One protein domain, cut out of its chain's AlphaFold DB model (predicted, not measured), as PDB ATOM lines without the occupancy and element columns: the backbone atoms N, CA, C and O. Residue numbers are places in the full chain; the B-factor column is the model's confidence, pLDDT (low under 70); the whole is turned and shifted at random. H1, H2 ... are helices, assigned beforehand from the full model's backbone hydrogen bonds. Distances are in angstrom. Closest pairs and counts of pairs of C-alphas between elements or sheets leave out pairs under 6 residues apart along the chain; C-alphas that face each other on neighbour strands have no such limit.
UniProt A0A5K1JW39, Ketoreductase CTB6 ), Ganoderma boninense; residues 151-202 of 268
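What this domain is: This is residues 151 to 202 of the 268 residues of the protein "Ketoreductase CTB6 )" of Ganoderma boninense (UniProt A0A5K1JW39). The printed part is a long, narrow U, with two arms side by side and loosely joined. H1, the small H2 and the stretched-out residues 165 to 169 make one arm; the backbone then folds back through residues 170 to 174, and H3 and H4, end to end in nearly one line, make the other arm, whose last residues 196 to 202 stick out free. The 52 printed residues include four named helices, in the order H1, H2, H3, H4, and no named strand, and the class is all helix, with 37 of the residues in helices. The whole is loose, with a radius of gyration of the C-alphas of 13.7 A and spans of 43 by 19 by 11 A.

How they stand to each other: From the first printed residue, H1, residues 151 to 157, is joined by a tight link of 3 residues to H2, residues 161 to 164. These two are close but not clearly touching, and their closest C-alphas, those of Phe 157 and Leu 163, are 6.3 A apart. A short link of 10 residues joins H2 to H3, residues 175 to 183, and H2 and H3 are apart. H1 and H3 are apart too. H3 and H4, residues 185 to 201, have a tight link of 1 residue between them and meet only through their link. H2 and H4 only just touch, with 3 pairs of C-alphas within 8 A; H4 does so with residues 187 to 188 alone, and the closest C-alphas are those of Ile 161 and Met 188, 6.5 A apart. H1 and H4 are near each other, with no pair of C-alphas within 8 A but 6 pairs within 10 A. Along the backbone, each O i to N i+4 pair inside H1, H3 and H4 is within hydrogen-bond range, while H2, with 4 residues, is too short for such a pair.

Where its parts are: H1 begins at C-alpha 151, at (-5.379, 40.606, 27.463), and measures 10.0 A from first to last C-alpha. H2 runs from Ile 161 to Ser 164. H3, from Gln 175 at (-21.350, 52.267, 60.785) to Ala 183, measures 12.0 A. H4, the longest helix with 17 residues, measures 24.3 A and ends at C-alpha 201, at (-14.860, 54.410, 21.358).

The domain as a whole: The outline is a rod, but only just. The two C-alphas farthest apart are those of Thr 173 and His 202, at 42.6 A, while the first and last printed C-alphas, those of Asp 151 and His 202, are 15.6 A apart. Residues 196 to 202, of which 196 to 201 belong to H4, stand free. The printed part has no cut and no long link. Its mean pLDDT is 93.1, and no printed residue is under 70.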
ATOM      1  N   ASP A 151      -6.601  39.970  26.948       97.50
ATOM      2  CA  ASP A 151      -5.379  40.606  27.463       97.50
ATOM      3  C   ASP A 151      -5.569  42.114  27.690       97.50
ATOM      4  O   ASP A 151      -5.051  42.679  28.654       97.50
ATOM      5  N   GLU A 152      -6.324  42.781  26.812       97.25
ATOM      6  CA  GLU A 152      -6.639  44.201  26.964       97.25
ATOM      7  C   GLU A 152      -7.597  44.449  28.138       97.25
ATOM      8  O   GLU A 152      -7.391  45.388  28.911       97.25
ATOM      9  N   TYR A 153      -8.616  43.598  28.291       96.44
ATOM     10  CA  TYR A 153      -9.518  43.614  29.444       96.44
ATOM     11  C   TYR A 153      -8.738  43.440  30.756       96.44
ATOM     12  O   TYR A 153      -8.863  44.261  31.671       96.44
ATOM     13  N   ASP A 154      -7.880  42.423  30.825       96.19
ATOM     14  CA  ASP A 154      -7.084  42.112  32.009       96.19
ATOM     15  C   ASP A 154      -6.135  43.261  32.331       96.19
ATOM     16  O   ASP A 154      -6.093  43.722  33.469       96.19
ATOM     17  N   ALA A 155      -5.428  43.802  31.335       96.88
ATOM     18  CA  ALA A 155      -4.558  44.958  31.528       96.88
ATOM     19  C   ALA A 155      -5.327  46.195  32.018       96.88
ATOM     20  O   ALA A 155      -4.816  46.946  32.852       96.88
ATOM     21  N   PHE A 156      -6.553  46.410  31.531       96.75
ATOM     22  CA  PHE A 156      -7.384  47.540  31.935       96.75
ATOM     23  C   PHE A 156      -7.835  47.445  33.395       96.75
ATOM     24  O   PHE A 156      -7.846  48.471  34.081       96.75
ATOM     25  N   PHE A 157      -8.196  46.250  33.870       96.44
ATOM     26  CA  PHE A 157      -8.677  46.036  35.238       96.44
ATOM     27  C   PHE A 157      -7.610  45.544  36.225       96.44
ATOM     28  O   PHE A 157      -7.891  45.455  37.425       96.44
ATOM     29  N   ASN A 158      -6.389  45.258  35.773       96.31
ATOM     30  CA  ASN A 158      -5.313  44.773  36.632       96.31
ATOM     31  C   ASN A 158      -5.048  45.738  37.801       96.31
ATOM     32  O   ASN A 158      -4.872  46.942  37.613       96.31
ATOM     33  N   GLY A 159      -5.023  45.199  39.021       93.44
ATOM     34  CA  GLY A 159      -4.827  45.975  40.249       93.44
ATOM     35  C   GLY A 159      -6.013  46.856  40.658       93.44
ATOM     36  O   GLY A 159      -5.865  47.676  41.562       93.44
ATOM     37  N   THR A 160      -7.174  46.716  40.014       94.38
ATOM     38  CA  THR A 160      -8.404  47.431  40.388       94.38
ATOM     39  C   THR A 160      -9.358  46.544  41.183       94.38
ATOM     40  O   THR A 160      -9.267  45.319  41.117       94.38
ATOM     41  N   ILE A 161     -10.318  47.180  41.866       91.88
ATOM     42  CA  ILE A 161     -11.367  46.526  42.672       91.88
ATOM     43  C   ILE A 161     -12.138  45.464  41.875       91.88
ATOM     44  O   ILE A 161     -12.545  44.461  42.450       91.88
ATOM     45  N   GLU A 162     -12.288  45.638  40.558       91.56
ATOM     46  CA  GLU A 162     -12.980  44.673  39.694       91.56
ATOM     47  C   GLU A 162     -12.337  43.279  39.748       91.56
ATOM     48  O   GLU A 162     -13.032  42.279  39.899       91.56
ATOM     49  N   LEU A 163     -11.001  43.213  39.676       92.12
ATOM     50  CA  LEU A 163     -10.263  41.946  39.705       92.12
ATOM     51  C   LEU A 163      -9.715  41.594  41.090       92.12
ATOM     52  O   LEU A 163      -9.516  40.416  41.379       92.12
ATOM     53  N   SER A 164      -9.466  42.579  41.959       91.44
ATOM     54  CA  SER A 164      -9.001  42.322  43.328       91.44
ATOM     55  C   SER A 164     -10.134  41.988  44.302       91.44
ATOM     56  O   SER A 164      -9.868  41.468  45.384       91.44
ATOM     57  N   GLY A 165     -11.382  42.285  43.932       90.06
ATOM     58  CA  GLY A 165     -12.558  42.140  44.778       90.06
ATOM     59  C   GLY A 165     -12.808  43.348  45.683       90.06
ATOM     60  O   GLY A 165     -11.922  44.164  45.949       90.06
ATOM     61  N   ILE A 166     -14.051  43.438  46.159       89.25
ATOM     62  CA  ILE A 166     -14.504  44.434  47.135       89.25
ATOM     63  C   ILE A 166     -14.085  43.977  48.534       89.25
ATOM     64  O   ILE A 166     -14.371  42.845  48.936       89.25
ATOM     65  N   GLU A 167     -13.448  44.860  49.302       86.75
ATOM     66  CA  GLU A 167     -13.106  44.575  50.693       86.75
ATOM     67  C   GLU A 167     -14.371  44.629  51.563       86.75
ATOM     68  O   GLU A 167     -15.021  45.671  51.674       86.75
ATOM     69  N   MET A 168     -14.728  43.498  52.179       84.00
ATOM     70  CA  MET A 168     -15.878  43.375  53.076       84.00
ATOM     71  C   MET A 168     -15.415  42.912  54.462       84.00
ATOM     72  O   MET A 168     -15.057  41.751  54.643       84.00
ATOM     73  N   THR A 169     -15.462  43.800  55.460       78.56
ATOM     74  CA  THR A 169     -15.104  43.482  56.861       78.56
ATOM     75  C   THR A 169     -16.187  42.673  57.590       78.56
ATOM     76  O   THR A 169     -15.919  42.040  58.609       78.56
ATOM     77  N   GLY A 170     -17.408  42.639  57.040       79.12
ATOM     78  CA  GLY A 170     -18.465  41.681  57.383       79.12
ATOM     79  C   GLY A 170     -19.451  42.106  58.478       79.12
ATOM     80  O   GLY A 170     -20.469  41.433  58.642       79.12
ATOM     81  N   ASN A 171     -19.229  43.213  59.201       87.94
ATOM     82  CA  ASN A 171     -20.183  43.705  60.201       87.94
ATOM     83  C   ASN A 171     -21.063  44.847  59.668       87.94
ATOM     84  O   ASN A 171     -20.878  46.014  60.003       87.94
ATOM     85  N   PHE A 172     -22.109  44.498  58.918       88.25
ATOM     86  CA  PHE A 172     -23.073  45.457  58.355       88.25
ATOM     87  C   PHE A 172     -24.014  46.120  59.382       88.25
ATOM     88  O   PHE A 172     -24.977  46.777  58.997       88.25
ATOM     89  N   THR A 173     -23.773  45.943  60.685       92.75
ATOM     90  CA  THR A 173     -24.453  46.704  61.752       92.75
ATOM     91  C   THR A 173     -23.572  47.803  62.341       92.75
ATOM     92  O   THR A 173     -24.067  48.670  63.059       92.75
ATOM     93  N   ASN A 174     -22.272  47.787  62.033       93.44
ATOM     94  CA  ASN A 174     -21.332  48.815  62.444       93.44
ATOM     95  C   ASN A 174     -21.219  49.887  61.352       93.44
ATOM     96  O   ASN A 174     -20.882  49.585  60.209       93.44
ATOM     97  N   GLN A 175     -21.449  51.149  61.719       94.12
ATOM     98  CA  GLN A 175     -21.350  52.267  60.785       94.12
ATOM     99  C   GLN A 175     -19.947  52.406  60.178       94.12
ATOM    100  O   GLN A 175     -19.849  52.702  58.996       94.12
ATOM    101  N   SER A 176     -18.868  52.130  60.924       92.75
ATOM    102  CA  SER A 176     -17.506  52.231  60.374       92.75
ATOM    103  C   SER A 176     -17.254  51.246  59.235       92.75
ATOM    104  O   SER A 176     -16.563  51.572  58.275       92.75
ATOM    105  N   ASP A 177     -17.821  50.047  59.341       92.25
ATOM    106  CA  ASP A 177     -17.677  48.981  58.351       92.25
ATOM    107  C   ASP A 177     -18.513  49.294  57.103       92.25
ATOM    108  O   ASP A 177     -18.065  49.078  55.977       92.25
ATOM    109  N   ILE A 178     -19.703  49.870  57.298       92.50
ATOM    110  CA  ILE A 178     -20.538  50.391  56.209       92.50
ATOM    111  C   ILE A 178     -19.818  51.538  55.490       92.50
ATOM    112  O   ILE A 178     -19.740  51.532  54.264       92.50
ATOM    113  N   ASP A 179     -19.263  52.499  56.229       92.50
ATOM    114  CA  ASP A 179     -18.559  53.649  55.656       92.50
ATOM    115  C   ASP A 179     -17.312  53.202  54.875       92.50
ATOM    116  O   ASP A 179     -17.068  53.690  53.772       92.50
ATOM    117  N   ALA A 180     -16.557  52.229  55.399       90.88
ATOM    118  CA  ALA A 180     -15.401  51.647  54.718       90.88
ATOM    119  C   ALA A 180     -15.785  50.916  53.418       90.88
ATOM    120  O   ALA A 180     -15.091  51.044  52.407       90.88
ATOM    121  N   LEU A 181     -16.906  50.188  53.413       91.88
ATOM    122  CA  LEU A 181     -17.446  49.576  52.200       91.88
ATOM    123  C   LEU A 181     -17.844  50.641  51.170       91.88
ATOM    124  O   LEU A 181     -17.445  50.572  50.010       91.88
ATOM    125  N   LEU A 182     -18.624  51.639  51.589       92.25
ATOM    126  CA  LEU A 182     -19.153  52.665  50.689       92.25
ATOM    127  C   LEU A 182     -18.056  53.582  50.135       92.25
ATOM    128  O   LEU A 182     -18.167  54.031  48.996       92.25
ATOM    129  N   ALA A 183     -16.967  53.806  50.874       92.38
ATOM    130  CA  ALA A 183     -15.817  54.577  50.399       92.38
ATOM    131  C   ALA A 183     -15.147  53.970  49.148       92.38
ATOM    132  O   ALA A 183     -14.507  54.689  48.379       92.38
ATOM    133  N   GLN A 184     -15.314  52.666  48.898       92.62
ATOM    134  CA  GLN A 184     -14.798  51.995  47.700       92.62
ATOM    135  C   GLN A 184     -15.605  52.329  46.432       92.62
ATOM    136  O   GLN A 184     -15.081  52.202  45.319       92.62
ATOM    137  N   ALA A 185     -16.855  52.793  46.577       92.81
ATOM    138  CA  ALA A 185     -17.753  53.061  45.456       92.81
ATOM    139  C   ALA A 185     -17.193  54.122  44.498       92.81
ATOM    140  O   ALA A 185     -17.277  53.945  43.287       92.81
ATOM    141  N   ASP A 186     -16.552  55.177  45.010       92.56
ATOM    142  CA  ASP A 186     -15.960  56.232  44.176       92.56
ATOM    143  C   ASP A 186     -14.802  55.720  43.312       92.56
ATOM    144  O   ASP A 186     -14.629  56.140  42.163       92.56
ATOM    145  N   THR A 187     -13.994  54.807  43.854       92.25
ATOM    146  CA  THR A 187     -12.890  54.174  43.121       92.25
ATOM    147  C   THR A 187     -13.433  53.311  41.991       92.25
ATOM    148  O   THR A 187     -12.981  53.432  40.850       92.25
ATOM    149  N   MET A 188     -14.448  52.497  42.285       92.12
ATOM    150  CA  MET A 188     -15.114  51.662  41.290       92.12
ATOM    151  C   MET A 188     -15.800  52.525  40.219       92.12
ATOM    152  O   MET A 188     -15.567  52.335  39.026       92.12
ATOM    153  N   GLN A 189     -16.547  53.556  40.624       94.75
ATOM    154  CA  GLN A 189     -17.255  54.465  39.724       94.75
ATOM    155  C   GLN A 189     -16.318  55.140  38.718       94.75
ATOM    156  O   GLN A 189     -16.643  55.207  37.533       94.75
ATOM    157  N   LYS A 190     -15.144  55.622  39.151       95.12
ATOM    158  CA  LYS A 190     -14.150  56.212  38.235       95.12
ATOM    159  C   LYS A 190     -13.748  55.224  37.144       95.12
ATOM    160  O   LYS A 190     -13.724  55.597  35.971       95.12
ATOM    161  N   LYS A 191     -13.511  53.962  37.515       95.69
ATOM    162  CA  LYS A 191     -13.108  52.931  36.560       95.69
ATOM    163  C   LYS A 191     -14.228  52.556  35.591       95.69
ATOM    164  O   LYS A 191     -13.980  52.420  34.397       95.69
ATOM    165  N   TYR A 192     -15.469  52.487  36.063       95.81
ATOM    166  CA  TYR A 192     -16.629  52.248  35.200       95.81
ATOM    167  C   TYR A 192     -16.937  53.420  34.253       95.81
ATOM    168  O   TYR A 192     -17.407  53.201  33.137       95.81
ATOM    169  N   VAL A 193     -16.620  54.664  34.632       97.31
ATOM    170  CA  VAL A 193     -16.688  55.812  33.708       97.31
ATOM    171  C   VAL A 193     -15.639  55.692  32.598       97.31
ATOM    172  O   VAL A 193     -15.945  55.989  31.442       97.31
ATOM    173  N   GLU A 194     -14.419  55.247  32.914       97.38
ATOM    174  CA  GLU A 194     -13.400  54.937  31.898       97.38
ATOM    175  C   GLU A 194     -13.853  53.800  30.978       97.38
ATOM    176  O   GLU A 194     -13.758  53.935  29.759       97.38
ATOM    177  N   LEU A 195     -14.408  52.724  31.548       97.12
ATOM    178  CA  LEU A 195     -14.962  51.606  30.785       97.12
ATOM    179  C   LEU A 195     -16.045  52.092  29.820       97.12
ATOM    180  O   LEU A 195     -16.012  51.760  28.642       97.12
ATOM    181  N   GLY A 196     -16.975  52.924  30.296       96.38
ATOM    182  CA  GLY A 196     -18.054  53.465  29.474       96.38
ATOM    183  C   GLY A 196     -17.543  54.247  28.262       96.38
ATOM    184  O   GLY A 196     -18.055  54.063  27.159       96.38
ATOM    185  N   LYS A 197     -16.500  55.074  28.434       97.19
ATOM    186  CA  LYS A 197     -15.845  55.769  27.312       97.19
ATOM    187  C   LYS A 197     -15.198  54.782  26.350       97.19
ATOM    188  O   LYS A 197     -15.397  54.890  25.146       97.19
ATOM    189  N   LYS A 198     -14.502  53.777  26.882       96.69
ATOM    190  CA  LYS A 198     -13.859  52.748  26.069       96.69
ATOM    191  C   LYS A 198     -14.867  51.976  25.212       96.69
ATOM    192  O   LYS A 198     -14.663  51.836  24.013       96.69
ATOM    193  N   CYS A 199     -15.994  51.562  25.791       97.00
ATOM    194  CA  CYS A 199     -17.085  50.927  25.051       97.00
ATOM    195  C   CYS A 199     -17.648  51.843  23.947       97.00
ATOM    196  O   CYS A 199     -17.989  51.364  22.871       97.00
ATOM    197  N   GLN A 200     -17.759  53.155  24.197       96.19
ATOM    198  CA  GLN A 200     -18.234  54.127  23.199       96.19
ATOM    199  C   GLN A 200     -17.245  54.325  22.045       96.19
ATOM    200  O   GLN A 200     -17.675  54.546  20.914       96.19
ATOM    201  N   GLU A 201     -15.945  54.264  22.333       95.88
ATOM    202  CA  GLU A 201     -14.860  54.410  21.358       95.88
ATOM    203  C   GLU A 201     -14.590  53.120  20.569       95.88
ATOM    204  O   GLU A 201     -14.062  53.184  19.458       95.88
ATOM    205  N   HIS A 202     -14.978  51.958  21.106       96.25
ATOM    206  CA  HIS A 202     -14.894  50.681  20.405       96.25
ATOM    207  C   HIS A 202     -15.766  50.674  19.139       96.25
ATOM    208  O   HIS A 202     -16.788  51.360  19.042       96.25
TER     209      HIS A 202